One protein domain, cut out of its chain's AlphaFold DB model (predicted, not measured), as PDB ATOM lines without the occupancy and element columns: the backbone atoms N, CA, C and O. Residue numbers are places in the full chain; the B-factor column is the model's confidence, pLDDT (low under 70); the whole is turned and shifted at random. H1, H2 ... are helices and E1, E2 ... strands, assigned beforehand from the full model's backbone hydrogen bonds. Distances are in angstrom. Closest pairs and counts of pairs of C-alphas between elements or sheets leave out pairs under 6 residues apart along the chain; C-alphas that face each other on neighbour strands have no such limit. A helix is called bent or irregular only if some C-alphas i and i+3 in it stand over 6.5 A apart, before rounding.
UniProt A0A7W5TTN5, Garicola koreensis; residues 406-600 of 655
ATOM      1  N   ALA A 406     -43.821 -71.355 -15.820       88.62
ATOM      2  CA  ALA A 406     -43.516 -71.509 -14.402       88.62
ATOM      3  C   ALA A 406     -43.039 -72.938 -14.141       88.62
ATOM      4  O   ALA A 406     -43.781 -73.889 -14.384       88.62
ATOM      5  N   LEU A 407     -41.811 -73.075 -13.640       94.44
ATOM      6  CA  LEU A 407     -41.252 -74.342 -13.175       94.44
ATOM      7  C   LEU A 407     -41.331 -74.370 -11.648       94.44
ATOM      8  O   LEU A 407     -40.778 -73.501 -10.975       94.44
ATOM      9  N   ASN A 408     -42.052 -75.345 -11.094       90.12
ATOM     10  CA  ASN A 408     -42.195 -75.486  -9.645       90.12
ATOM     11  C   ASN A 408     -40.936 -76.129  -9.034       90.12
ATOM     12  O   ASN A 408     -40.316 -76.966  -9.689       90.12
ATOM     13  N   PRO A 409     -40.585 -75.825  -7.770       91.38
ATOM     14  CA  PRO A 409     -39.660 -76.649  -6.992       91.38
ATOM     15  C   PRO A 409     -40.030 -78.133  -7.064       91.38
ATOM     16  O   PRO A 409     -41.212 -78.470  -6.978       91.38
ATOM     17  N   GLY A 410     -39.036 -79.006  -7.226       92.31
ATOM     18  CA  GLY A 410     -39.258 -80.451  -7.253       92.31
ATOM     19  C   GLY A 410     -39.878 -81.001  -8.546       92.31
ATOM     20  O   GLY A 410     -40.202 -82.185  -8.589       92.31
ATOM     21  N   ILE A 411     -40.063 -80.186  -9.594       93.62
ATOM     22  CA  ILE A 411     -40.561 -80.668 -10.892       93.62
ATOM     23  C   ILE A 411     -39.538 -81.614 -11.546       93.62
ATOM     24  O   ILE A 411     -38.340 -81.340 -11.518       93.62
ATOM     25  N   GLN A 412     -40.012 -82.720 -12.122       95.12
ATOM     26  CA  GLN A 412     -39.188 -83.660 -12.891       95.12
ATOM     27  C   GLN A 412     -39.052 -83.199 -14.345       95.12
ATOM     28  O   GLN A 412     -39.879 -82.427 -14.839       95.12
ATOM     29  N   ILE A 413     -38.030 -83.688 -15.044       95.81
ATOM     30  CA  ILE A 413     -37.664 -83.234 -16.387       95.81
ATOM     31  C   ILE A 413     -38.820 -83.331 -17.393       95.81
ATOM     32  O   ILE A 413     -39.103 -82.347 -18.070       95.81
ATOM     33  N   ASP A 414     -39.553 -84.445 -17.447       95.00
ATOM     34  CA  ASP A 414     -40.655 -84.628 -18.405       95.00
ATOM     35  C   ASP A 414     -41.792 -83.609 -18.185       95.00
ATOM     36  O   ASP A 414     -42.273 -82.990 -19.141       95.00
ATOM     37  N   ASP A 415     -42.171 -83.358 -16.926       95.50
ATOM     38  CA  ASP A 415     -43.158 -82.330 -16.560       95.50
ATOM     39  C   ASP A 415     -42.627 -80.908 -16.824       95.50
ATOM     40  O   ASP A 415     -43.388 -80.025 -17.232       95.50
ATOM     41  N   ALA A 416     -41.325 -80.666 -16.639       97.44
ATOM     42  CA  ALA A 416     -40.696 -79.376 -16.915       97.44
ATOM     43  C   ALA A 416     -40.672 -79.060 -18.420       97.44
ATOM     44  O   ALA A 416     -41.052 -77.958 -18.821       97.44
ATOM     45  N   LEU A 417     -40.301 -80.026 -19.267       98.31
ATOM     46  CA  LEU A 417     -40.348 -79.878 -20.725       98.31
ATOM     47  C   LEU A 417     -41.796 -79.718 -21.215       98.31
ATOM     48  O   LEU A 417     -42.054 -78.884 -22.086       98.31
ATOM     49  N   ALA A 418     -42.759 -80.430 -20.618       97.81
ATOM     50  CA  ALA A 418     -44.181 -80.252 -20.908       97.81
ATOM     51  C   ALA A 418     -44.695 -78.849 -20.519       97.81
ATOM     52  O   ALA A 418     -45.412 -78.221 -21.303       97.81
ATOM     53  N   ALA A 419     -44.294 -78.320 -19.358       95.88
ATOM     54  CA  ALA A 419     -44.636 -76.967 -18.913       95.88
ATOM     55  C   ALA A 419     -44.006 -75.881 -19.807       95.88
ATOM     56  O   ALA A 419     -44.669 -74.896 -20.146       95.88
ATOM     57  N   ILE A 420     -42.755 -76.078 -20.244       97.88
ATOM     58  CA  ILE A 420     -42.096 -75.218 -21.237       97.88
ATOM     59  C   ILE A 420     -42.868 -75.258 -22.562       97.88
ATOM     60  O   ILE A 420     -43.190 -74.198 -23.104       97.88
ATOM     61  N   ALA A 421     -43.219 -76.444 -23.067       97.62
ATOM     62  CA  ALA A 421     -43.972 -76.605 -24.313       97.62
ATOM     63  C   ALA A 421     -45.359 -75.937 -24.253       97.62
ATOM     64  O   ALA A 421     -45.731 -75.219 -25.183       97.62
ATOM     65  N   GLU A 422     -46.117 -76.099 -23.160       93.12
ATOM     66  CA  GLU A 422     -47.424 -75.443 -23.004       93.12
ATOM     67  C   GLU A 422     -47.285 -73.912 -22.947       93.12
ATOM     68  O   GLU A 422     -47.975 -73.210 -23.695       93.12
ATOM     69  N   GLY A 423     -46.370 -73.393 -22.120       87.94
ATOM     70  CA  GLY A 423     -46.195 -71.952 -21.908       87.94
ATOM     71  C   GLY A 423     -45.603 -71.194 -23.104       87.94
ATOM     72  O   GLY A 423     -45.962 -70.037 -23.333       87.94
ATOM     73  N   THR A 424     -44.735 -71.835 -23.896       91.81
ATOM     74  CA  THR A 424     -44.089 -71.228 -25.082       91.81
ATOM     75  C   THR A 424     -44.804 -71.509 -26.404       91.81
ATOM     76  O   THR A 424     -44.757 -70.674 -27.311       91.81
ATOM     77  N   HIS A 425     -45.484 -72.657 -26.500       90.69
ATOM     78  CA  HIS A 425     -45.979 -73.288 -27.731       90.69
ATOM     79  C   HIS A 425     -44.883 -73.833 -28.676       90.69
ATOM     80  O   HIS A 425     -45.137 -73.989 -29.873       90.69
ATOM     81  N   LEU A 426     -43.689 -74.136 -28.152       94.69
ATOM     82  CA  LEU A 426     -42.661 -74.928 -28.847       94.69
ATOM     83  C   LEU A 426     -43.100 -76.400 -29.015       94.69
ATOM     84  O   LEU A 426     -43.993 -76.880 -28.311       94.69
ATOM     85  N   GLU A 427     -42.486 -77.133 -29.950       97.31
ATOM     86  CA  GLU A 427     -42.771 -78.563 -30.135       97.31
ATOM     87  C   GLU A 427     -42.017 -79.391 -29.077       97.31
ATOM     88  O   GLU A 427     -40.801 -79.290 -28.951       97.31
ATOM     89  N   LEU A 428     -42.726 -80.234 -28.311       97.88
ATOM     90  CA  LEU A 428     -42.119 -81.025 -27.226       97.88
ATOM     91  C   LEU A 428     -40.987 -81.947 -27.722       97.88
ATOM     92  O   LEU A 428     -39.980 -82.081 -27.043       97.88
ATOM     93  N   GLU A 429     -41.103 -82.493 -28.937       98.12
ATOM     94  CA  GLU A 429     -40.078 -83.345 -29.569       98.12
ATOM     95  C   GLU A 429     -38.756 -82.571 -29.828       98.12
ATOM     96  O   GLU A 429     -37.683 -83.167 -29.811       98.12
ATOM     97  N   GLU A 430     -38.792 -81.235 -29.979       98.06
ATOM     98  CA  GLU A 430     -37.591 -80.374 -30.057       98.06
ATOM     99  C   GLU A 430     -36.930 -80.207 -28.676       98.06
ATOM    100  O   GLU A 430     -35.709 -80.281 -28.544       98.06
ATOM    101  N   LEU A 431     -37.740 -80.042 -27.625       98.50
ATOM    102  CA  LEU A 431     -37.279 -79.947 -26.237       98.50
ATOM    103  C   LEU A 431     -36.711 -81.289 -25.733       98.50
ATOM    104  O   LEU A 431     -35.698 -81.301 -25.037       98.50
ATOM    105  N   GLU A 432     -37.302 -82.415 -26.142       98.38
ATOM    106  CA  GLU A 432     -36.778 -83.771 -25.926       98.38
ATOM    107  C   GLU A 432     -35.426 -83.988 -26.643       98.38
ATOM    108  O   GLU A 432     -34.496 -84.535 -26.043       98.38
ATOM    109  N   GLU A 433     -35.261 -83.519 -27.891       98.25
ATOM    110  CA  GLU A 433     -33.967 -83.577 -28.598       98.25
ATOM    111  C   GLU A 433     -32.880 -82.732 -27.902       98.25
ATOM    112  O   GLU A 433     -31.724 -83.165 -27.832       98.25
ATOM    113  N   LEU A 434     -33.221 -81.563 -27.343       98.38
ATOM    114  CA  LEU A 434     -32.284 -80.747 -26.555       98.38
ATOM    115  C   LEU A 434     -31.930 -81.397 -25.210       98.38
ATOM    116  O   LEU A 434     -30.752 -81.412 -24.838       98.38
ATOM    117  N   ASN A 435     -32.921 -81.970 -24.521       98.38
ATOM    118  CA  ASN A 435     -32.754 -82.701 -23.263       98.38
ATOM    119  C   ASN A 435     -31.787 -83.884 -23.404       98.38
ATOM    120  O   ASN A 435     -30.918 -84.074 -22.558       98.38
ATOM    121  N   ALA A 436     -31.869 -84.623 -24.512       97.94
ATOM    122  CA  ALA A 436     -30.982 -85.746 -24.821       97.94
ATOM    123  C   ALA A 436     -29.545 -85.345 -25.240       97.94
ATOM    124  O   ALA A 436     -28.747 -86.214 -25.598       97.94
ATOM    125  N   ASN A 437     -29.202 -84.049 -25.235       97.69
ATOM    126  CA  ASN A 437     -27.864 -83.532 -25.552       97.69
ATOM    127  C   ASN A 437     -27.394 -82.476 -24.517       97.69
ATOM    128  O   ASN A 437     -26.998 -81.371 -24.901       97.69
ATOM    129  N   PRO A 438     -27.417 -82.774 -23.203       97.69
ATOM    130  CA  PRO A 438     -27.300 -81.762 -22.148       97.69
ATOM    131  C   PRO A 438     -25.947 -81.031 -22.121       97.69
ATOM    132  O   PRO A 438     -25.886 -79.859 -21.748       97.69
ATOM    133  N   GLN A 439     -24.862 -81.664 -22.585       97.69
ATOM    134  CA  GLN A 439     -23.520 -81.061 -22.624       97.69
ATOM    135  C   GLN A 439     -23.435 -79.797 -23.501       97.69
ATOM    136  O   GLN A 439     -22.484 -79.028 -23.357       97.69
ATOM    137  N   GLN A 440     -24.401 -79.538 -24.396       97.44
ATOM    138  CA  GLN A 440     -24.433 -78.277 -25.154       97.44
ATOM    139  C   GLN A 440     -24.705 -77.056 -24.257       97.44
ATOM    140  O   GLN A 440     -24.202 -75.974 -24.547       97.44
ATOM    141  N   PHE A 441     -25.392 -77.259 -23.127       97.75
ATOM    142  CA  PHE A 441     -25.667 -76.248 -22.099       97.75
ATOM    143  C   PHE A 441     -24.630 -76.256 -20.958       97.75
ATOM    144  O   PHE A 441     -24.852 -75.662 -19.908       97.75
ATOM    145  N   GLY A 442     -23.492 -76.939 -21.144       95.94
ATOM    146  CA  GLY A 442     -22.387 -76.965 -20.179       95.94
ATOM    147  C   GLY A 442     -22.510 -77.987 -19.044       95.94
ATOM    148  O   GLY A 442     -21.695 -77.947 -18.126       95.94
ATOM    149  N   LEU A 443     -23.485 -78.905 -19.089       97.19
ATOM    150  CA  LEU A 443     -23.598 -79.978 -18.093       97.19
ATOM    151  C   LEU A 443     -22.413 -80.977 -18.172       97.19
ATOM    152  O   LEU A 443     -21.844 -81.149 -19.254       97.19
ATOM    153  N   PRO A 444     -22.054 -81.654 -17.057       94.56
ATOM    154  CA  PRO A 444     -20.946 -82.623 -16.985       94.56
ATOM    155  C   PRO A 444     -21.030 -83.796 -17.983       94.56
ATOM    156  O   PRO A 444     -22.104 -84.115 -18.497       94.56
ATOM    157  N   GLU A 445     -19.910 -84.498 -18.226       94.56
ATOM    158  CA  GLU A 445     -19.888 -85.704 -19.086       94.56
ATOM    159  C   GLU A 445     -20.772 -86.846 -18.535       94.56
ATOM    160  O   GLU A 445     -21.201 -87.709 -19.300       94.56
ATOM    161  N   GLU A 446     -21.061 -86.850 -17.230       94.94
ATOM    162  CA  GLU A 446     -21.941 -87.804 -16.550       94.94
ATOM    163  C   GLU A 446     -23.452 -87.557 -16.763       94.94
ATOM    164  O   GLU A 446     -24.250 -88.451 -16.484       94.94
ATOM    165  N   ALA A 447     -23.867 -86.381 -17.250       96.38
ATOM    166  CA  ALA A 447     -25.283 -86.039 -17.398       96.38
ATOM    167  C   ALA A 447     -25.919 -86.689 -18.642       96.38
ATOM    168  O   ALA A 447     -25.567 -86.361 -19.775       96.38
ATOM    169  N   GLU A 448     -26.902 -87.577 -18.452       96.00
ATOM    170  CA  GLU A 448     -27.684 -88.168 -19.559       96.00
ATOM    171  C   GLU A 448     -28.934 -87.339 -19.937       96.00
ATOM    172  O   GLU A 448     -29.548 -87.597 -20.972       96.00
ATOM    173  N   SER A 449     -29.303 -86.336 -19.128       97.62
ATOM    174  CA  SER A 449     -30.426 -85.410 -19.360       97.62
ATOM    175  C   SER A 449     -30.183 -84.037 -18.703       97.62
ATOM    176  O   SER A 449     -29.141 -83.821 -18.081       97.62
ATOM    177  N   LEU A 450     -31.147 -83.119 -18.828       98.38
ATOM    178  CA  LEU A 450     -31.214 -81.823 -18.133       98.38
ATOM    179  C   LEU A 450     -31.878 -81.891 -16.741       98.38
ATOM    180  O   LEU A 450     -32.093 -80.844 -16.120       98.38
ATOM    181  N   GLU A 451     -32.222 -83.088 -16.251       98.12
ATOM    182  CA  GLU A 451     -32.798 -83.269 -14.911       98.12
ATOM    183  C   GLU A 451     -31.913 -82.609 -13.841       98.12
ATOM    184  O   GLU A 451     -30.685 -82.628 -13.921       98.12
ATOM    185  N   GLY A 452     -32.540 -81.978 -12.851       97.81
ATOM    186  CA  GLY A 452     -31.866 -81.242 -11.785       97.81
ATOM    187  C   GLY A 452     -31.151 -79.946 -12.196       97.81
ATOM    188  O   GLY A 452     -30.658 -79.248 -11.314       97.81
ATOM    189  N   TYR A 453     -31.094 -79.591 -13.486       98.50
ATOM    190  CA  TYR A 453     -30.447 -78.354 -13.952       98.50
ATOM    191  C   TYR A 453     -31.418 -77.278 -14.444       98.50
ATOM    192  O   TYR A 453     -31.048 -76.104 -14.411       98.50
ATOM    193  N   LEU A 454     -32.645 -77.630 -14.843       98.38
ATOM    194  CA  LEU A 454     -33.708 -76.645 -15.086       98.38
ATOM    195  C   LEU A 454     -34.153 -76.037 -13.747       98.38
ATOM    196  O   LEU A 454     -34.839 -76.692 -12.964       98.38
ATOM    197  N   ALA A 455     -33.760 -74.795 -13.464       98.00
ATOM    198  CA  ALA A 455     -34.042 -74.160 -12.181       98.00
ATOM    199  C   ALA A 455     -35.545 -73.845 -12.010       98.00
ATOM    200  O   ALA A 455     -36.192 -73.374 -12.954       98.00
ATOM    201  N   PRO A 456     -36.124 -74.028 -10.808       94.62
ATOM    202  CA  PRO A 456     -37.494 -73.616 -10.522       94.62
ATOM    203  C   PRO A 456     -37.610 -72.084 -10.495       94.62
ATOM    204  O   PRO A 456     -36.773 -71.393  -9.914       94.62
ATOM    205  N   GLY A 457     -38.661 -71.540 -11.108       90.25
ATOM    206  CA  GLY A 457     -38.845 -70.096 -11.265       90.25
ATOM    207  C   GLY A 457     -39.900 -69.709 -12.304       90.25
ATOM    208  O   GLY A 457     -40.547 -70.563 -12.912       90.25
ATOM    209  N   GLU A 458     -40.065 -68.400 -12.508       86.88
ATOM    210  CA  GLU A 458     -40.919 -67.830 -13.558       86.88
ATOM    211  C   GLU A 458     -40.073 -67.297 -14.720       86.88
ATOM    212  O   GLU A 458     -39.324 -66.329 -14.567       86.88
ATOM    213  N   TYR A 459     -40.252 -67.866 -15.909       90.06
ATOM    214  CA  TYR A 459     -39.532 -67.491 -17.122       90.06
ATOM    215  C   TYR A 459     -40.440 -66.728 -18.084       90.06
ATOM    216  O   TYR A 459     -41.588 -67.111 -18.327       90.06
ATOM    217  N   ARG A 460     -39.900 -65.645 -18.655       87.06
ATOM    218  CA  ARG A 460     -40.602 -64.732 -19.570       87.06
ATOM    219  C   ARG A 460     -39.902 -64.628 -20.944       87.06
ATOM    220  O   ARG A 460     -39.458 -63.540 -21.307       87.06
ATOM    221  N   PRO A 461     -39.728 -65.735 -21.698       89.00
ATOM    222  CA  PRO A 461     -39.045 -65.699 -22.991       89.00
ATOM    223  C   PRO A 461     -39.875 -64.976 -24.065       89.00
ATOM    224  O   PRO A 461     -41.107 -64.964 -24.018       89.00
ATOM    225  N   ALA A 462     -39.199 -64.375 -25.048       86.19
ATOM    226  CA  ALA A 462     -39.835 -63.657 -26.156       86.19
ATOM    227  C   ALA A 462     -40.690 -64.582 -27.047       86.19
ATOM    228  O   ALA A 462     -40.456 -65.790 -27.109       86.19
ATOM    229  N   LEU A 463     -41.669 -64.024 -27.777       82.56
ATOM    230  CA  LEU A 463     -42.557 -64.815 -28.650       82.56
ATOM    231  C   LEU A 463     -41.842 -65.588 -29.770       82.56
ATOM    232  O   LEU A 463     -42.421 -66.539 -30.295       82.56
ATOM    233  N   ASP A 464     -40.645 -65.154 -30.167       84.81
ATOM    234  CA  ASP A 464     -39.801 -65.752 -31.203       84.81
ATOM    235  C   ASP A 464     -38.517 -66.405 -30.656       84.81
ATOM    236  O   ASP A 464     -37.658 -66.798 -31.447       84.81
ATOM    237  N   ALA A 465     -38.408 -66.569 -29.330       93.19
ATOM    238  CA  ALA A 465     -37.314 -67.302 -28.697       93.19
ATOM    239  C   ALA A 465     -37.300 -68.780 -29.128       93.19
ATOM    240  O   ALA A 465     -38.338 -69.444 -29.194       93.19
ATOM    241  N   THR A 466     -36.107 -69.297 -29.405       96.94
ATOM    242  CA  THR A 466     -35.880 -70.700 -29.768       96.94
ATOM    243  C   THR A 466     -35.901 -71.621 -28.549       96.94
ATOM    244  O   THR A 466     -35.693 -71.186 -27.416       96.94
ATOM    245  N   ALA A 467     -36.097 -72.922 -28.775       97.75
ATOM    246  CA  ALA A 467     -36.004 -73.924 -27.715       97.75
ATOM    247  C   ALA A 467     -34.619 -73.933 -27.028       97.75
ATOM    248  O   ALA A 467     -34.542 -74.115 -25.815       97.75
ATOM    249  N   GLU A 468     -33.543 -73.661 -27.779       98.38
ATOM    250  CA  GLU A 468     -32.174 -73.526 -27.259       98.38
ATOM    251  C   GLU A 468     -32.065 -72.348 -26.270       98.38
ATOM    252  O   GLU A 468     -31.628 -72.546 -25.141       98.38
ATOM    253  N   GLU A 469     -32.562 -71.160 -26.637       98.06
ATOM    254  CA  GLU A 469     -32.552 -69.963 -25.774       98.06
ATOM    255  C   GLU A 469     -33.441 -70.114 -24.525       98.06
ATOM    256  O   GLU A 469     -33.099 -69.612 -23.454       98.06
ATOM    257  N   VAL A 470     -34.580 -70.811 -24.634       98.06
ATOM    258  CA  VAL A 470     -35.476 -71.065 -23.491       98.06
ATOM    259  C   VAL A 470     -34.846 -72.039 -22.493       98.06
ATOM    260  O   VAL A 470     -34.942 -71.816 -21.285       98.06
ATOM    261  N   ILE A 471     -34.180 -73.092 -22.976       98.56
ATOM    262  CA  ILE A 471     -33.462 -74.037 -22.113       98.56
ATOM    263  C   ILE A 471     -32.211 -73.383 -21.510       98.56
ATOM    264  O   ILE A 471     -32.006 -73.509 -20.307       98.56
ATOM    265  N   GLU A 472     -31.419 -72.624 -22.278       98.50
ATOM    266  CA  GLU A 472     -30.256 -71.886 -21.751       98.50
ATOM    267  C   GLU A 472     -30.670 -70.945 -20.604       98.50
ATOM    268  O   GLU A 472     -30.051 -70.957 -19.537       98.50
ATOM    269  N   ALA A 473     -31.775 -70.208 -20.769       97.31
ATOM    270  CA  ALA A 473     -32.320 -69.329 -19.733       97.31
ATOM    271  C   ALA A 473     -32.816 -70.068 -18.473       97.31
ATOM    272  O   ALA A 473     -32.768 -69.493 -17.386       97.31
ATOM    273  N   ALA A 474     -33.274 -71.319 -18.597       98.06
ATOM    274  CA  ALA A 474     -33.706 -72.150 -17.468       98.06
ATOM    275  C   ALA A 474     -32.551 -72.912 -16.788       98.06
ATOM    276  O   ALA A 474     -32.645 -73.238 -15.607       98.06
ATOM    277  N   VAL A 475     -31.459 -73.184 -17.510       98.62
ATOM    278  CA  VAL A 475     -30.258 -73.865 -16.994       98.62
ATOM    279  C   VAL A 475     -29.305 -72.894 -16.286       98.62
ATOM    280  O   VAL A 475     -28.687 -73.253 -15.279       98.62
ATOM    281  N   ALA A 476     -29.185 -71.655 -16.777       98.19
ATOM    282  CA  ALA A 476     -28.231 -70.672 -16.257       98.19
ATOM    283  C   ALA A 476     -28.322 -70.412 -14.732       98.19
ATOM    284  O   ALA A 476     -27.265 -70.435 -14.096       98.19
ATOM    285  N   PRO A 477     -29.506 -70.249 -14.095       98.12
ATOM    286  CA  PRO A 477     -29.584 -69.925 -12.664       98.12
ATOM    287  C   PRO A 477     -28.999 -71.013 -11.748       98.12
ATOM    288  O   PRO A 477     -28.463 -70.707 -10.680       98.12
ATOM    289  N   THR A 478     -29.042 -72.283 -12.171       98.50
ATOM    290  CA  THR A 478     -28.404 -73.399 -11.454       98.50
ATOM    291  C   THR A 478     -26.883 -73.234 -11.445       98.50
ATOM    292  O   THR A 478     -26.248 -73.364 -10.398       98.50
ATOM    293  N   PHE A 479     -26.284 -72.882 -12.589       98.44
ATOM    294  CA  PHE A 479     -24.845 -72.627 -12.684       98.44
ATOM    295  C   PHE A 479     -24.414 -71.334 -11.985       98.44
ATOM    296  O   PHE A 479     -23.364 -71.333 -11.347       98.44
ATOM    297  N   GLU A 480     -25.218 -70.269 -12.041       98.00
ATOM    298  CA  GLU A 480     -24.968 -69.034 -11.282       98.00
ATOM    299  C   GLU A 480     -24.938 -69.323  -9.771       98.00
ATOM    300  O   GLU A 480     -23.973 -68.966  -9.095       98.00
ATOM    301  N   THR A 481     -25.919 -70.076  -9.259       98.19
ATOM    302  CA  THR A 481     -25.967 -70.514  -7.850       98.19
ATOM    303  C   THR A 481     -24.731 -71.343  -7.469       98.19
ATOM    304  O   THR A 481     -24.134 -71.137  -6.411       98.19
ATOM    305  N   LEU A 482     -24.296 -72.260  -8.342       98.38
ATOM    306  CA  LEU A 482     -23.086 -73.061  -8.126       98.38
ATOM    307  C   LEU A 482     -21.801 -72.207  -8.151       98.38
ATOM    308  O   LEU A 482     -20.910 -72.449  -7.334       98.38
ATOM    309  N   GLU A 483     -21.693 -71.187  -9.013       98.00
ATOM    310  CA  GLU A 483     -20.549 -70.258  -9.015       98.00
ATOM    311  C   GLU A 483     -20.529 -69.371  -7.756       98.00
ATOM    312  O   GLU A 483     -19.466 -69.214  -7.149       98.00
ATOM    313  N   GLU A 484     -21.678 -68.862  -7.293       98.06
ATOM    314  CA  GLU A 484     -21.767 -68.109  -6.030       98.06
ATOM    315  C   GLU A 484     -21.368 -68.969  -4.816       98.06
ATOM    316  O   GLU A 484     -20.631 -68.511  -3.934       98.06
ATOM    317  N   LEU A 485     -21.726 -70.258  -4.823       98.12
ATOM    318  CA  LEU A 485     -21.269 -71.263  -3.852       98.12
ATOM    319  C   LEU A 485     -19.794 -71.682  -4.032       98.12
ATOM    320  O   LEU A 485     -19.273 -72.466  -3.238       98.12
ATOM    321  N   ASN A 486     -19.080 -71.108  -5.008       98.06
ATOM    322  CA  ASN A 486     -17.680 -71.387  -5.361       98.06
ATOM    323  C   ASN A 486     -17.440 -72.833  -5.861       98.06
ATOM    324  O   ASN A 486     -16.320 -73.347  -5.787       98.06
ATOM    325  N   ILE A 487     -18.476 -73.485  -6.398       97.75
ATOM    326  CA  ILE A 487     -18.450 -74.851  -6.930       97.75
ATOM    327  C   ILE A 487     -18.266 -74.794  -8.452       97.75
ATOM    328  O   ILE A 487     -19.222 -74.779  -9.223       97.75
ATOM    329  N   THR A 488     -17.005 -74.764  -8.888       95.00
ATOM    330  CA  THR A 488     -16.612 -74.654 -10.310       95.00
ATOM    331  C   THR A 488     -15.938 -75.919 -10.861       95.00
ATOM    332  O   THR A 488     -15.241 -75.851 -11.872       95.00
ATOM    333  N   ASP A 489     -16.038 -77.044 -10.153       96.19
ATOM    334  CA  ASP A 489     -15.526 -78.350 -10.580       96.19
ATOM    335  C   ASP A 489     -16.709 -79.224 -11.003       96.19
ATOM    336  O   ASP A 489     -17.633 -79.411 -10.215       96.19
ATOM    337  N   GLU A 490     -16.691 -79.738 -12.234       95.62
ATOM    338  CA  GLU A 490     -17.814 -80.460 -12.856       95.62
ATOM    339  C   GLU A 490     -18.291 -81.658 -12.009       95.62
ATOM    340  O   GLU A 490     -19.494 -81.883 -11.876       95.62
ATOM    341  N   GLN A 491     -17.372 -82.379 -11.352       96.50
ATOM    342  CA  GLN A 491     -17.713 -83.533 -10.510       96.50
ATOM    343  C   GLN A 491     -18.312 -83.098  -9.169       96.50
ATOM    344  O   GLN A 491     -19.205 -83.767  -8.640       96.50
ATOM    345  N   GLN A 492     -17.854 -81.969  -8.620       97.19
ATOM    346  CA  GLN A 492     -18.468 -81.379  -7.433       97.19
ATOM    347  C   GLN A 492     -19.853 -80.791  -7.752       97.19
ATOM    348  O   GLN A 492     -20.781 -81.017  -6.980       97.19
ATOM    349  N   GLN A 493     -20.020 -80.113  -8.894       97.69
ATOM    350  CA  GLN A 493     -21.310 -79.596  -9.368       97.69
ATOM    351  C   GLN A 493     -22.334 -80.725  -9.519       97.69
ATOM    352  O   GLN A 493     -23.391 -80.663  -8.893       97.69
ATOM    353  N   TRP A 494     -21.985 -81.783 -10.264       98.19
ATOM    354  CA  TRP A 494     -22.832 -82.965 -10.451       98.19
ATOM    355  C   TRP A 494     -23.302 -83.539  -9.111       98.19
ATOM    356  O   TRP A 494     -24.497 -83.700  -8.865       98.19
ATOM    357  N   ARG A 495     -22.359 -83.761  -8.188       98.38
ATOM    358  CA  ARG A 495     -22.651 -84.308  -6.859       98.38
ATOM    359  C   ARG A 495     -23.553 -83.397  -6.020       98.38
ATOM    360  O   ARG A 495     -24.451 -83.901  -5.347       98.38
ATOM    361  N   THR A 496     -23.321 -82.085  -6.041       98.69
ATOM    362  CA  THR A 496     -24.143 -81.109  -5.309       98.69
ATOM    363  C   THR A 496     -25.563 -81.044  -5.871       98.69
ATOM    364  O   THR A 496     -26.504 -81.039  -5.082       98.69
ATOM    365  N   VAL A 497     -25.742 -81.084  -7.197       98.75
ATOM    366  CA  VAL A 497     -27.072 -81.108  -7.833       98.75
ATOM    367  C   VAL A 497     -27.839 -82.392  -7.495       98.75
ATOM    368  O   VAL A 497     -29.012 -82.309  -7.131       98.75
ATOM    369  N   ILE A 498     -27.188 -83.565  -7.501       98.75
ATOM    370  CA  ILE A 498     -27.832 -84.819  -7.065       98.75
ATOM    371  C   ILE A 498     -28.343 -84.687  -5.622       98.75
ATOM    372  O   ILE A 498     -29.524 -84.926  -5.370       98.75
ATOM    373  N   ILE A 499     -27.492 -84.266  -4.678       98.75
ATOM    374  CA  ILE A 499     -27.880 -84.132  -3.262       98.75
ATOM    375  C   ILE A 499     -28.982 -83.075  -3.082       98.75
ATOM    376  O   ILE A 499     -29.941 -83.325  -2.356       98.75
ATOM    377  N   ALA A 500     -28.912 -81.941  -3.782       98.81
ATOM    378  CA  ALA A 500     -29.951 -80.915  -3.730       98.81
ATOM    379  C   ALA A 500     -31.303 -81.412  -4.280       98.81
ATOM    380  O   ALA A 500     -32.343 -81.095  -3.702       98.81
ATOM    381  N   SER A 501     -31.305 -82.231  -5.341       98.56
ATOM    382  CA  SER A 501     -32.534 -82.846  -5.872       98.56
ATOM    383  C   SER A 501     -33.154 -83.847  -4.889       98.56
ATOM    384  O   SER A 501     -34.364 -83.823  -4.680       98.56
ATOM    385  N   LEU A 502     -32.327 -84.651  -4.205       98.31
ATOM    386  CA  LEU A 502     -32.771 -85.583  -3.161       98.31
ATOM    387  C   LEU A 502     -33.401 -84.840  -1.976       98.31
ATOM    388  O   LEU A 502     -34.480 -85.213  -1.527       98.31
ATOM    389  N   ILE A 503     -32.768 -83.760  -1.503       98.19
ATOM    390  CA  ILE A 503     -33.338 -82.913  -0.442       98.19
ATOM    391  C   ILE A 503     -34.639 -82.261  -0.928       98.19
ATOM    392  O   ILE A 503     -35.612 -82.237  -0.186       98.19
ATOM    393  N   THR A 504     -34.694 -81.770  -2.170       96.44
ATOM    394  CA  THR A 504     -35.901 -81.117  -2.709       96.44
ATOM    395  C   THR A 504     -37.082 -82.079  -2.838       96.44
ATOM    396  O   THR A 504     -38.212 -81.667  -2.614       96.44
ATOM    397  N   ALA A 505     -36.847 -83.351  -3.161       92.94
ATOM    398  CA  ALA A 505     -37.925 -84.327  -3.312       92.94
ATOM    399  C   ALA A 505     -38.427 -84.926  -1.976       92.94
ATOM    400  O   ALA A 505     -39.548 -85.425  -1.924       92.94
ATOM    401  N   GLU A 506     -37.621 -84.877  -0.908       88.94
ATOM    402  CA  GLU A 506     -37.928 -85.482   0.404       88.94
ATOM    403  C   GLU A 506     -38.290 -84.470   1.505       88.94
ATOM    404  O   GLU A 506     -39.026 -84.796   2.438       88.94
ATOM    405  N   ALA A 507     -37.728 -83.259   1.471       87.56
ATOM    406  CA  ALA A 507     -37.791 -82.340   2.602       87.56
ATOM    407  C   ALA A 507     -39.102 -81.546   2.661       87.56
ATOM    408  O   ALA A 507     -39.643 -81.090   1.654       87.56
ATOM    409  N   ASN A 508     -39.574 -81.277   3.879       84.94
ATOM    410  CA  ASN A 508     -40.719 -80.404   4.088       84.94
ATOM    411  C   ASN A 508     -40.371 -78.944   3.740       84.94
ATOM    412  O   ASN A 508     -39.691 -78.259   4.502       84.94
ATOM    413  N   HIS A 509     -40.908 -78.437   2.628       84.31
ATOM    414  CA  HIS A 509     -40.687 -77.059   2.177       84.31
ATOM    415  C   HIS A 509     -41.223 -75.963   3.114       84.31
ATOM    416  O   HIS A 509     -40.877 -74.796   2.934       84.31
ATOM    417  N   GLU A 510     -42.035 -76.289   4.128       85.69
ATOM    418  CA  GLU A 510     -42.383 -75.327   5.184       85.69
ATOM    419  C   GLU A 510     -41.265 -75.150   6.241       85.69
ATOM    420  O   GLU A 510     -41.375 -74.254   7.079       85.69
ATOM    421  N   GLN A 511     -40.184 -75.950   6.191       89.50
ATOM    422  CA  GLN A 511     -39.059 -75.950   7.144       89.50
ATOM    423  C   GLN A 511     -37.673 -75.954   6.451       89.50
ATOM    424  O   GLN A 511     -36.917 -76.920   6.568       89.50
ATOM    425  N   PRO A 512     -37.261 -74.873   5.762       92.31
ATOM    426  CA  PRO A 512     -35.939 -74.808   5.123       92.31
ATOM    427  C   PRO A 512     -34.753 -74.896   6.110       92.31
ATOM    428  O   PRO A 512     -33.655 -75.278   5.711       92.31
ATOM    429  N   ASP A 513     -34.971 -74.618   7.404       94.38
ATOM    430  CA  ASP A 513     -33.971 -74.823   8.469       94.38
ATOM    431  C   ASP A 513     -33.542 -76.310   8.611       94.38
ATOM    432  O   ASP A 513     -32.450 -76.578   9.117       94.38
ATOM    433  N   ASP A 514     -34.352 -77.271   8.135       96.56
ATOM    434  CA  ASP A 514     -34.037 -78.710   8.157       96.56
ATOM    435  C   ASP A 514     -33.096 -79.139   7.013       96.56
ATOM    436  O   ASP A 514     -32.397 -80.150   7.140       96.56
ATOM    437  N   TYR A 515     -33.026 -78.398   5.896       97.94
ATOM    438  CA  TYR A 515     -32.278 -78.830   4.703       97.94
ATOM    439  C   TYR A 515     -30.792 -79.138   4.982       97.94
ATOM    440  O   TYR A 515     -30.317 -80.178   4.513       97.94
ATOM    441  N   PRO A 516     -30.034 -78.337   5.767       98.50
ATOM    442  CA  PRO A 516     -28.637 -78.651   6.076       98.50
ATOM    443  C   PRO A 516     -28.482 -79.887   6.974       98.50
ATOM    444  O   PRO A 516     -27.450 -80.558   6.906       98.50
ATOM    445  N   LEU A 517     -29.487 -80.209   7.800       98.38
ATOM    446  CA  LEU A 517     -29.505 -81.414   8.638       98.38
ATOM    447  C   LEU A 517     -29.737 -82.667   7.785       98.38
ATOM    448  O   LEU A 517     -29.033 -83.659   7.958       98.38
ATOM    449  N   ILE A 518     -30.659 -82.600   6.818       98.25
ATOM    450  CA  ILE A 518     -30.896 -83.673   5.838       98.25
ATOM    451  C   ILE A 518     -29.651 -83.866   4.957       98.25
ATOM    452  O   ILE A 518     -29.203 -84.996   4.770       98.25
ATOM    453  N   ALA A 519     -29.019 -82.779   4.497       98.62
ATOM    454  CA  ALA A 519     -27.750 -82.835   3.769       98.62
ATOM    455  C   ALA A 519     -26.637 -83.515   4.595       98.62
ATOM    456  O   ALA A 519     -25.940 -84.391   4.087       98.62
ATOM    457  N   GLY A 520     -26.510 -83.169   5.883       98.38
ATOM    458  CA  GLY A 520     -25.584 -83.824   6.815       98.38
ATOM    459  C   GLY A 520     -25.874 -85.317   7.000       98.38
ATOM    460  O   GLY A 520     -24.956 -86.134   6.950       98.38
ATOM    461  N   ALA A 521     -27.148 -85.700   7.118       98.06
ATOM    462  CA  ALA A 521     -27.552 -87.101   7.218       98.06
ATOM    463  C   ALA A 521     -27.260 -87.896   5.931       98.06
ATOM    464  O   ALA A 521     -26.817 -89.042   6.014       98.06
ATOM    465  N   ILE A 522     -27.438 -87.295   4.748       98.44
ATOM    466  CA  ILE A 522     -27.042 -87.888   3.459       98.44
ATOM    467  C   ILE A 522     -25.520 -88.095   3.414       98.44
ATOM    468  O   ILE A 522     -25.069 -89.203   3.130       98.44
ATOM    469  N   GLU A 523     -24.718 -87.081   3.758       98.19
ATOM    470  CA  GLU A 523     -23.252 -87.207   3.833       98.19
ATOM    471  C   GLU A 523     -22.807 -88.311   4.800       98.19
ATOM    472  O   GLU A 523     -21.925 -89.106   4.472       98.19
ATOM    473  N   ASN A 524     -23.446 -88.413   5.969       98.06
ATOM    474  CA  ASN A 524     -23.178 -89.461   6.949       98.06
ATOM    475  C   ASN A 524     -23.532 -90.855   6.419       98.06
ATOM    476  O   ASN A 524     -22.713 -91.772   6.536       98.06
ATOM    477  N   ARG A 525     -24.694 -91.022   5.767       98.06
ATOM    478  CA  ARG A 525     -25.064 -92.291   5.117       98.06
ATOM    479  C   ARG A 525     -24.018 -92.723   4.080       98.06
ATOM    480  O   ARG A 525     -23.694 -93.908   4.034       98.06
ATOM    481  N   LEU A 526     -23.435 -91.781   3.328       97.44
ATOM    482  CA  LEU A 526     -22.401 -92.022   2.305       97.44
ATOM    483  C   LEU A 526     -20.994 -92.360   2.850       97.44
ATOM    484  O   LEU A 526     -20.108 -92.687   2.052       97.44
ATOM    485  N   GLN A 527     -20.735 -92.283   4.162       96.12
ATOM    486  CA  GLN A 527     -19.399 -92.575   4.701       96.12
ATOM    487  C   GLN A 527     -19.059 -94.078   4.576       96.12
ATOM    488  O   GLN A 527     -19.842 -94.923   5.001       96.12
ATOM    489  N   PRO A 528     -17.876 -94.462   4.054       91.75
ATOM    490  CA  PRO A 528     -17.543 -95.864   3.760       91.75
ATOM    491  C   PRO A 528     -17.238 -96.729   4.999       91.75
ATOM    492  O   PRO A 528     -16.907 -97.909   4.858       91.75
ATOM    493  N   ASP A 529     -17.287 -96.152   6.201       90.44
ATOM    494  CA  ASP A 529     -17.184 -96.833   7.496       90.44
ATOM    495  C   ASP A 529     -18.411 -96.636   8.418       90.44
ATOM    496  O   ASP A 529     -18.386 -97.079   9.569       90.44
ATOM    497  N   ASN A 530     -19.507 -96.070   7.893       91.69
ATOM    498  CA  ASN A 530     -20.853 -96.111   8.485       91.69
ATOM    499  C   ASN A 530     -21.362 -97.566   8.588       91.69
ATOM    500  O   ASN A 530     -21.236 -98.338   7.639       91.69
ATOM    501  N   THR A 531     -21.970 -97.931   9.725       92.88
ATOM    502  CA  THR A 531     -22.594 -99.254   9.952       92.88
ATOM    503  C   THR A 531     -24.043 -99.191  10.458       92.88
ATOM    504  O   THR A 531     -24.555-100.203  10.933       92.88
ATOM    505  N   GLU A 532     -24.696 -98.024  10.426       94.56
ATOM    506  CA  GLU A 532     -26.139 -97.897  10.696       94.56
ATOM    507  C   GLU A 532     -26.953 -98.067   9.395       94.56
ATOM    508  O   GLU A 532     -28.003 -98.710   9.415       94.56
ATOM    509  N   THR A 533     -26.451 -97.580   8.246       95.19
ATOM    510  CA  THR A 533     -27.099 -97.781   6.924       95.19
ATOM    511  C   THR A 533     -26.249 -98.514   5.879       95.19
ATOM    512  O   THR A 533     -26.710 -98.681   4.753       95.19
ATOM    513  N   ASP A 534     -25.032 -98.961   6.222       94.69
ATOM    514  CA  ASP A 534     -24.115 -99.706   5.331       94.69
ATOM    515  C   ASP A 534     -23.918 -99.054   3.932       94.69
ATOM    516  O   ASP A 534     -23.769 -99.742   2.924       94.69
ATOM    517  N   GLY A 535     -23.924 -97.716   3.846       94.81
ATOM    518  CA  GLY A 535     -23.746 -96.969   2.588       94.81
ATOM    519  C   GLY A 535     -25.019 -96.745   1.758       94.81
ATOM    520  O   GLY A 535     -24.963 -96.076   0.724       94.81
ATOM    521  N   LEU A 536     -26.165 -97.280   2.189       97.12
ATOM    522  CA  LEU A 536     -27.463 -97.102   1.531       97.12
ATOM    523  C   LEU A 536     -28.087 -95.755   1.909       97.12
ATOM    524  O   LEU A 536     -28.058 -95.357   3.081       97.12
ATOM    525  N   LEU A 537     -28.694 -95.077   0.927       97.62
ATOM    526  CA  LEU A 537     -29.367 -93.795   1.145       97.62
ATOM    527  C   LEU A 537     -30.834 -93.918   1.552       97.62
ATOM    528  O   LEU A 537     -31.270 -93.025   2.260       97.62
ATOM    529  N   GLN A 538     -31.557 -94.988   1.196       95.62
ATOM    530  CA  GLN A 538     -32.940 -95.269   1.638       95.62
ATOM    531  C   GLN A 538     -33.863 -94.029   1.588       95.62
ATOM    532  O   GLN A 538     -34.330 -93.550   2.623       95.62
ATOM    533  N   ILE A 539     -34.030 -93.492   0.376       94.69
ATOM    534  CA  ILE A 539     -34.803 -92.295   0.012       94.69
ATOM    535  C   ILE A 539     -35.899 -92.718  -0.978       94.69
ATOM    536  O   ILE A 539     -35.592 -93.242  -2.056       94.69
ATOM    537  N   ASP A 540     -37.162 -92.506  -0.609       91.94
ATOM    538  CA  ASP A 540     -38.342 -93.045  -1.300       91.94
ATOM    539  C   ASP A 540     -38.589 -92.355  -2.648       91.94
ATOM    540  O   ASP A 540     -38.908 -93.018  -3.640       91.94
ATOM    541  N   ALA A 541     -38.371 -91.040  -2.728       91.88
ATOM    542  CA  ALA A 541     -38.490 -90.277  -3.967       91.88
ATOM    543  C   ALA A 541     -37.531 -90.775  -5.064       91.88
ATOM    544  O   ALA A 541     -37.900 -90.814  -6.237       91.88
ATOM    545  N   ALA A 542     -36.329 -91.226  -4.688       95.00
ATOM    546  CA  ALA A 542     -35.369 -91.796  -5.632       95.00
ATOM    547  C   ALA A 542     -35.839 -93.157  -6.169       95.00
ATOM    548  O   ALA A 542     -35.729 -93.407  -7.369       95.00
ATOM    549  N   VAL A 543     -36.431 -94.013  -5.323       94.00
ATOM    550  CA  VAL A 543     -37.025 -95.272  -5.805       94.00
ATOM    551  C   VAL A 543     -38.143 -94.971  -6.801       94.00
ATOM    552  O   VAL A 543     -38.113 -95.516  -7.903       94.00
ATOM    553  N   ASN A 544     -39.068 -94.069  -6.445       91.44
ATOM    554  CA  ASN A 544     -40.195 -93.661  -7.290       91.44
ATOM    555  C   ASN A 544     -39.753 -93.081  -8.645       91.44
ATOM    556  O   ASN A 544     -40.326 -93.460  -9.663       91.44
ATOM    557  N   TYR A 545     -38.729 -92.221  -8.680       92.81
ATOM    558  CA  TYR A 545     -38.180 -91.665  -9.927       92.81
ATOM    559  C   TYR A 545     -37.671 -92.755 -10.890       92.81
ATOM    560  O   TYR A 545     -37.796 -92.638 -12.104       92.81
ATOM    561  N   GLY A 546     -37.130 -93.857 -10.359       91.56
ATOM    562  CA  GLY A 546     -36.629 -94.976 -11.159       91.56
ATOM    563  C   GLY A 546     -37.676 -95.994 -11.641       91.56
ATOM    564  O   GLY A 546     -37.281 -97.027 -12.183       91.56
ATOM    565  N   LEU A 547     -38.980 -95.765 -11.426       90.06
ATOM    566  CA  LEU A 547     -40.057 -96.698 -11.796       90.06
ATOM    567  C   LEU A 547     -40.856 -96.217 -13.022       90.06
ATOM    568  O   LEU A 547     -41.258 -95.062 -13.118       90.06
ATOM    569  N   GLU A 548     -41.158 -97.130 -13.951       70.75
ATOM    570  CA  GLU A 548     -41.908 -96.815 -15.179       70.75
ATOM    571  C   GLU A 548     -43.427 -96.632 -14.925       70.75
ATOM    572  O   GLU A 548     -44.176 -97.614 -14.885       70.75
ATOM    573  N   GLY A 549     -43.927 -95.388 -14.859       61.16
ATOM    574  CA  GLY A 549     -45.359 -95.071 -15.032       61.16
ATOM    575  C   GLY A 549     -45.949 -94.047 -14.053       61.16
ATOM    576  O   GLY A 549     -45.228 -93.259 -13.457       61.16
ATOM    577  N   GLU A 550     -47.282 -94.057 -13.888       50.44
ATOM    578  CA  GLU A 550     -47.982 -93.266 -12.856       50.44
ATOM    579  C   GLU A 550     -47.658 -93.825 -11.455       50.44
ATOM    580  O   GLU A 550     -48.418 -94.625 -10.897       50.44
ATOM    581  N   THR A 551     -46.519 -93.427 -10.889       54.31
ATOM    582  CA  THR A 551     -46.144 -93.735  -9.505       54.31
ATOM    583  C   THR A 551     -47.005 -92.935  -8.525       54.31
ATOM    584  O   THR A 551     -47.273 -91.746  -8.698       54.31
ATOM    585  N   GLY A 552     -47.495 -93.608  -7.482       57.09
ATOM    586  CA  GLY A 552     -48.025 -92.920  -6.308       57.09
ATOM    587  C   GLY A 552     -46.889 -92.528  -5.364       57.09
ATOM    588  O   GLY A 552     -45.744 -92.905  -5.578       57.09
ATOM    589  N   LEU A 553     -47.218 -91.872  -4.248       63.25
ATOM    590  CA  LEU A 553     -46.245 -91.625  -3.171       63.25
ATOM    591  C   LEU A 553     -45.678 -92.924  -2.557       63.25
ATOM    592  O   LEU A 553     -44.658 -92.883  -1.879       63.25
ATOM    593  N   HIS A 554     -46.322 -94.072  -2.794       70.50
ATOM    594  CA  HIS A 554     -45.872 -95.380  -2.325       70.50
ATOM    595  C   HIS A 554     -45.669 -96.343  -3.501       70.50
ATOM    596  O   HIS A 554     -46.581 -96.563  -4.306       70.50
ATOM    597  N   PHE A 555     -44.503 -96.978  -3.518       81.19
ATOM    598  CA  PHE A 555     -44.165 -98.151  -4.320       81.19
ATOM    599  C   PHE A 555     -44.372 -99.435  -3.494       81.19
ATOM    600  O   PHE A 555     -44.659 -99.382  -2.295       81.19
ATOM    601  N   SER A 556     -44.298-100.611  -4.119       86.00
ATOM    602  CA  SER A 556     -44.519-101.883  -3.421       86.00
ATOM    603  C   SER A 556     -43.252-102.426  -2.754       86.00
ATOM    604  O   SER A 556     -42.127-102.063  -3.095       86.00
ATOM    605  N   ASP A 557     -43.423-103.388  -1.843       86.50
ATOM    606  CA  ASP A 557     -42.302-104.165  -1.296       86.50
ATOM    607  C   ASP A 557     -41.519-104.944  -2.369       86.50
ATOM    608  O   ASP A 557     -40.369-105.300  -2.118       86.50
ATOM    609  N   GLU A 558     -42.106-105.240  -3.537       90.31
ATOM    610  CA  GLU A 558     -41.391-105.878  -4.653       90.31
ATOM    611  C   GLU A 558     -40.464-104.860  -5.331       90.31
ATOM    612  O   GLU A 558     -39.272-105.132  -5.458       90.31
ATOM    613  N   ASP A 559     -40.967-103.655  -5.621       90.75
ATOM    614  CA  ASP A 559     -40.187-102.538  -6.180       90.75
ATOM    615  C   ASP A 559     -39.057-102.110  -5.225       90.75
ATOM    616  O   ASP A 559     -37.913-101.927  -5.636       90.75
ATOM    617  N   ARG A 560     -39.342-102.049  -3.916       91.31
ATOM    618  CA  ARG A 560     -38.356-101.738  -2.866       91.31
ATOM    619  C   ARG A 560     -37.195-102.733  -2.826       91.31
ATOM    620  O   ARG A 560     -36.084-102.360  -2.460       91.31
ATOM    621  N   GLN A 561     -37.449-103.988  -3.195       94.44
ATOM    622  CA  GLN A 561     -36.453-105.062  -3.245       94.44
ATOM    623  C   GLN A 561     -35.815-105.241  -4.635       94.44
ATOM    624  O   GLN A 561     -34.924-106.085  -4.771       94.44
ATOM    625  N   ASP A 562     -36.222-104.477  -5.653       93.12
ATOM    626  CA  ASP A 562     -35.659-104.586  -6.998       93.12
ATOM    627  C   ASP A 562     -34.264-103.943  -7.072       93.12
ATOM    628  O   ASP A 562     -34.115-102.727  -6.942       93.12
ATOM    629  N   ASP A 563     -33.239-104.772  -7.289       94.06
ATOM    630  CA  ASP A 563     -31.853-104.350  -7.520       94.06
ATOM    631  C   ASP A 563     -31.576-103.965  -8.987       94.06
ATOM    632  O   ASP A 563     -30.454-103.585  -9.323       94.06
ATOM    633  N   SER A 564     -32.582-104.041  -9.869       95.00
ATOM    634  CA  SER A 564     -32.466-103.653 -11.278       95.00
ATOM    635  C   SER A 564     -32.830-102.190 -11.570       95.00
ATOM    636  O   SER A 564     -32.339-101.643 -12.561       95.00
ATOM    637  N   ASN A 565     -33.593-101.531 -10.689       95.00
ATOM    638  CA  ASN A 565     -33.778-100.076 -10.683       95.00
ATOM    639  C   ASN A 565     -32.491 -99.392 -10.151       95.00
ATOM    640  O   ASN A 565     -32.156 -99.563  -8.974       95.00
ATOM    641  N   PRO A 566     -31.765 -98.594 -10.962       96.06
ATOM    642  CA  PRO A 566     -30.498 -97.987 -10.550       96.06
ATOM    643  C   PRO A 566     -30.667 -96.777  -9.615       96.06
ATOM    644  O   PRO A 566     -29.702 -96.386  -8.964       96.06
ATOM    645  N   TYR A 567     -31.869 -96.199  -9.518       96.38
ATOM    646  CA  TYR A 567     -32.202 -95.156  -8.542       96.38
ATOM    647  C   TYR A 567     -32.730 -95.740  -7.217       96.38
ATOM    648  O   TYR A 567     -32.954 -94.992  -6.264       96.38
ATOM    649  N   ASN A 568     -32.895 -97.068  -7.100       96.81
ATOM    650  CA  ASN A 568     -33.331 -97.689  -5.852       96.81
ATOM    651  C   ASN A 568     -32.227 -97.637  -4.779       96.81
ATOM    652  O   ASN A 568     -31.378 -98.528  -4.667       96.81
ATOM    653  N   THR A 569     -32.283 -96.600  -3.948       97.06
ATOM    654  CA  THR A 569     -31.350 -96.331  -2.843       97.06
ATOM    655  C   THR A 569     -31.522 -97.241  -1.616       97.06
ATOM    656  O   THR A 569     -30.748 -97.121  -0.663       97.06
ATOM    657  N   TYR A 570     -32.494 -98.165  -1.613       96.50
ATOM    658  CA  TYR A 570     -32.550 -99.267  -0.639       96.50
ATOM    659  C   TYR A 570     -31.649-100.441  -1.029       96.50
ATOM    660  O   TYR A 570     -31.238-101.200  -0.153       96.50
ATOM    661  N   GLN A 571     -31.344-100.589  -2.321       97.06
ATOM    662  CA  GLN A 571     -30.647-101.754  -2.876       97.06
ATOM    663  C   GLN A 571     -29.255-101.412  -3.434       97.06
ATOM    664  O   GLN A 571     -28.405-102.297  -3.530       97.06
ATOM    665  N   ASN A 572     -29.007-100.140  -3.767       96.62
ATOM    666  CA  ASN A 572     -27.741 -99.643  -4.304       96.62
ATOM    667  C   ASN A 572     -27.016 -98.748  -3.279       96.62
ATOM    668  O   ASN A 572     -27.607 -97.816  -2.734       96.62
ATOM    669  N   GLU A 573     -25.732 -99.030  -3.029       96.31
ATOM    670  CA  GLU A 573     -24.848 -98.214  -2.179       96.31
ATOM    671  C   GLU A 573     -24.468 -96.895  -2.879       96.31
ATOM    672  O   GLU A 573     -24.083 -96.899  -4.050       96.31
ATOM    673  N   GLY A 574     -24.475 -95.782  -2.140       97.19
ATOM    674  CA  GLY A 574     -24.049 -94.471  -2.636       97.19
ATOM    675  C   GLY A 574     -25.183 -93.571  -3.144       97.19
ATOM    676  O   GLY A 574     -26.344 -93.718  -2.768       97.19
ATOM    677  N   LEU A 575     -24.820 -92.590  -3.974       98.19
ATOM    678  CA  LEU A 575     -25.768 -91.700  -4.653       98.19
ATOM    679  C   LEU A 575     -26.432 -92.414  -5.849       98.19
ATOM    680  O   LEU A 575     -25.785 -93.268  -6.464       98.19
ATOM    681  N   PRO A 576     -27.673 -92.043  -6.225       97.62
ATOM    682  CA  PRO A 576     -28.261 -92.446  -7.505       97.62
ATOM    683  C   PRO A 576     -27.405 -91.961  -8.695       97.62
ATOM    684  O   PRO A 576     -26.576 -91.062  -8.533       97.62
ATOM    685  N   PRO A 577     -27.592 -92.527  -9.905       97.00
ATOM    686  CA  PRO A 577     -26.754 -92.209 -11.064       97.00
ATOM    687  C   PRO A 577     -26.887 -90.758 -11.555       97.00
ATOM    688  O   PRO A 577     -25.975 -90.274 -12.220       97.00
ATOM    689  N   GLY A 578     -27.981 -90.071 -11.215       97.69
ATOM    690  CA  GLY A 578     -28.227 -88.663 -11.518       97.69
ATOM    691  C   GLY A 578     -29.226 -88.032 -10.536       97.69
ATOM    692  O   GLY A 578     -29.660 -88.702  -9.592       97.69
ATOM    693  N   PRO A 579     -29.556 -86.742 -10.712       98.25
ATOM    694  CA  PRO A 579     -30.610 -86.073  -9.954       98.25
ATOM    695  C   PRO A 579     -32.001 -86.627 -10.300       98.25
ATOM    696  O   PRO A 579     -32.160 -87.354 -11.279       98.25
ATOM    697  N   ILE A 580     -32.998 -86.291  -9.473       96.56
ATOM    698  CA  ILE A 580     -34.371 -86.833  -9.561       96.56
ATOM    699  C   ILE A 580     -35.482 -85.769  -9.618       96.56
ATOM    700  O   ILE A 580     -36.661 -86.118  -9.587       96.56
ATOM    701  N   ALA A 581     -35.110 -84.485  -9.585       95.44
ATOM    702  CA  ALA A 581     -36.008 -83.330  -9.587       95.44
ATOM    703  C   ALA A 581     -35.217 -82.009  -9.689       95.44
ATOM    704  O   ALA A 581     -34.069 -81.936  -9.241       95.44
ATOM    705  N   ALA A 582     -35.864 -80.937 -10.150       96.94
ATOM    706  CA  ALA A 582     -35.347 -79.566 -10.132       96.94
ATOM    707  C   ALA A 582     -35.114 -79.033  -8.693       96.94
ATOM    708  O   ALA A 582     -36.092 -78.834  -7.956       96.94
ATOM    709  N   PRO A 583     -33.859 -78.763  -8.274       97.94
ATOM    710  CA  PRO A 583     -33.535 -78.318  -6.924       97.94
ATOM    711  C   PRO A 583     -33.807 -76.825  -6.706       97.94
ATOM    712  O   PRO A 583     -33.758 -76.021  -7.634       97.94
ATOM    713  N   THR A 584     -34.024 -76.425  -5.453       95.56
ATOM    714  CA  THR A 584     -34.090 -75.000  -5.071       95.56
ATOM    715  C   THR A 584     -32.719 -74.441  -4.686       95.56
ATOM    716  O   THR A 584     -31.824 -75.196  -4.295       95.56
ATOM    717  N   VAL A 585     -32.569 -73.110  -4.719       96.31
ATOM    718  CA  VAL A 585     -31.368 -72.404  -4.226       96.31
ATOM    719  C   VAL A 585     -31.028 -72.842  -2.798       96.31
ATOM    720  O   VAL A 585     -29.930 -73.339  -2.573       96.31
ATOM    721  N   ASP A 586     -31.984 -72.782  -1.869       97.00
ATOM    722  CA  ASP A 586     -31.815 -73.195  -0.468       97.00
ATOM    723  C   ASP A 586     -31.279 -74.640  -0.337       97.00
ATOM    724  O   ASP A 586     -30.430 -74.930   0.508       97.00
ATOM    725  N   THR A 587     -31.735 -75.561  -1.194       98.50
ATOM    726  CA  THR A 587     -31.239 -76.950  -1.207       98.50
ATOM    727  C   THR A 587     -29.871 -77.116  -1.869       98.50
ATOM    728  O   THR A 587     -29.116 -77.995  -1.456       98.50
ATOM    729  N   LEU A 588     -29.505 -76.265  -2.836       98.69
ATOM    730  CA  LEU A 588     -28.142 -76.185  -3.376       98.69
ATOM    731  C   LEU A 588     -27.178 -75.610  -2.326       98.69
ATOM    732  O   LEU A 588     -26.095 -76.163  -2.134       98.69
ATOM    733  N   GLU A 589     -27.583 -74.573  -1.580       98.56
ATOM    734  CA  GLU A 589     -26.812 -74.037  -0.452       98.56
ATOM    735  C   GLU A 589     -26.587 -75.104   0.631       98.56
ATOM    736  O   GLU A 589     -25.460 -75.263   1.107       98.56
ATOM    737  N   ALA A 590     -27.630 -75.868   0.982       98.62
ATOM    738  CA  ALA A 590     -27.561 -76.954   1.960       98.62
ATOM    739  C   ALA A 590     -26.699 -78.139   1.487       98.62
ATOM    740  O   ALA A 590     -25.886 -78.646   2.256       98.62
ATOM    741  N   ALA A 591     -26.818 -78.550   0.221       98.69
ATOM    742  CA  ALA A 591     -25.982 -79.595  -0.377       98.69
ATOM    743  C   ALA A 591     -24.505 -79.172  -0.518       98.69
ATOM    744  O   ALA A 591     -23.609 -80.015  -0.498       98.69
ATOM    745  N   ALA A 592     -24.235 -77.870  -0.649       98.44
ATOM    746  CA  ALA A 592     -22.889 -77.301  -0.626       98.44
ATOM    747  C   ALA A 592     -22.323 -77.128   0.798       98.44
ATOM    748  O   ALA A 592     -21.107 -77.196   0.989       98.44
ATOM    749  N   ASN A 593     -23.188 -76.904   1.795       98.00
ATOM    750  CA  ASN A 593     -22.826 -76.609   3.185       98.00
ATOM    751  C   ASN A 593     -23.593 -77.510   4.186       98.00
ATOM    752  O   ASN A 593     -24.335 -76.992   5.029       98.00
ATOM    753  N   PRO A 594     -23.426 -78.846   4.123       98.31
ATOM    754  CA  PRO A 594     -24.112 -79.782   5.014       98.31
ATOM    755  C   PRO A 594     -23.747 -79.550   6.488       98.31
ATOM    756  O   PRO A 594     -22.628 -79.146   6.821       98.31
ATOM    757  N   ALA A 595     -24.690 -79.823   7.392       98.44
ATOM    758  CA  ALA A 595     -24.492 -79.624   8.822       98.44
ATOM    759  C   ALA A 595     -23.607 -80.717   9.450       98.44
ATOM    760  O   ALA A 595     -23.903 -81.909   9.360       98.44
ATOM    761  N   ASP A 596     -22.566 -80.282  10.169       97.75
ATOM    762  CA  ASP A 596     -21.692 -81.114  11.010       97.75
ATOM    763  C   ASP A 596     -22.510 -81.727  12.168       97.75
ATOM    764  O   ASP A 596     -22.780 -81.074  13.180       97.75
ATOM    765  N   THR A 597     -22.984 -82.959  11.964       96.31
ATOM    766  CA  THR A 597     -23.907 -83.705  12.837       96.31
ATOM    767  C   THR A 597     -23.559 -85.195  12.823       96.31
ATOM    768  O   THR A 597     -22.966 -85.677  11.864       96.31
ATOM    769  N   ASP A 598     -23.972 -85.941  13.851       96.06
ATOM    770  CA  ASP A 598     -23.843 -87.408  13.920       96.06
ATOM    771  C   ASP A 598     -25.127 -88.141  13.443       96.06
ATOM    772  O   ASP A 598     -25.293 -89.341  13.665       96.06
ATOM    773  N   TYR A 599     -26.077 -87.429  12.818       97.81
ATOM    774  CA  TYR A 599     -27.375 -87.989  12.423       97.81
ATOM    775  C   TYR A 599     -27.288 -88.872  11.177       97.81
ATOM    776  O   TYR A 599     -26.597 -88.542  10.216       97.81
ATOM    777  N   TYR A 600     -28.077 -89.947  11.162       97.38
ATOM    778  CA  TYR A 600     -28.305 -90.790   9.985       97.38
ATOM    779  C   TYR A 600     -29.773 -90.806   9.562       97.38
ATOM    780  O   TYR A 600     -30.055 -91.062   8.395       97.38
TER     781      TYR A 600
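Overview. This is residues 406 to 600 of the 655 residues of a protein of Garicola koreensis (UniProt A0A7W5TTN5). Two groups of helices are joined by the bent helix H4: H1, H2 and the arm H4a make one group, while the arm H4b leads into the other, where H9 packs across H5 and beside H6. H7 packs on the last residues of H5, and H8 lies farther out, among long links. The printed part has 195 residues, with nine named helices and one named strand in the order H1 H2 H3 E1 H4 H5 H6 H7 H8 H9. The class is mostly helix, though only 94 residues, under half, are in named elements. The whole is compact, with a radius of gyration of the C-alphas of 16.8 A and spans of 56 by 39 by 34 A.

Arrangement. Begin at residues 406 to 407, which pair antiparallel with residues 457 to 458 of E1, residues 457 to 459; E1 pairs with no named strand. Next, H1, residues 413 to 424, touches H2, residues 428 to 435, with its residues 417 to 421 alone, closest at C-alphas 421 and 428, 5.6 A. H4, residues 467 to 484, was assigned as one helix by its hydrogen bonds but is bent: C-alphas 474 and 477 are 6.7 A apart, and its arms H4a and H4b stand at a steep tilt of 43 degrees. H2 touches H4a at Leu 431 and Ala 467, their closest C-alphas, 6.3 A. H3, residues 438 to 441, is close to H4a but not clearly touching, with C-alphas 441 and 472 at 6.3 A. Look next at H5, residues 490 to 506, and H9, residues 585 to 592, the two hubs, each touching three helices; they touch each other at a steep tilt of 58 degrees, opposite ways, closest at C-alphas 500 and 587, 4.9 A. H9 touches H6, residues 512 to 525, at a shallow tilt of 29 degrees, closest at C-alphas 516 and 590, 4.6 A, and H4b at C-alphas 585 and 481, 6.8 A. H5 touches H7, residues 540 to 545, with residues 502 to 506 alone, closest at C-alphas 505 and 541, 6.0 A. H8, residues 557 to 560, is close to H7 but not clearly touching, with C-alphas 560 and 543 at 7.2 A. In H1, H2, H4a, H4b, H5, H7 and H9 every O i to N i+4 pair is within hydrogen-bond range, in H6 8 of 10, and H3 and H8 are too short for one.

Along the chain. Find C-alpha 413 at (-37.664, -83.234, -16.387), where H1 begins its 16.2 A. H4a covers residues 467 to 474 and H4b residues 477 to 484. From C-alpha 490 at (-17.814, -80.460, -12.856), H5 runs 24.6 A. H6 spans 20.6 A and is irregular, but only just: C-alphas 513 and 516 are 7.0 A apart. H9 ends at C-alpha 592, (-22.889, -77.301, -0.626).

Size, cuts and confidence. The two C-alphas farthest apart, those of Asp 464 and Thr 531, are 55.8 A apart. The printed part has no cut. The links H3 to E1, H6 to H7, H7 to H8 and H8 to H9 are long, the last with 24 residues. Mean pLDDT of the printed part is 94.2; residues 549 to 553 are under 70.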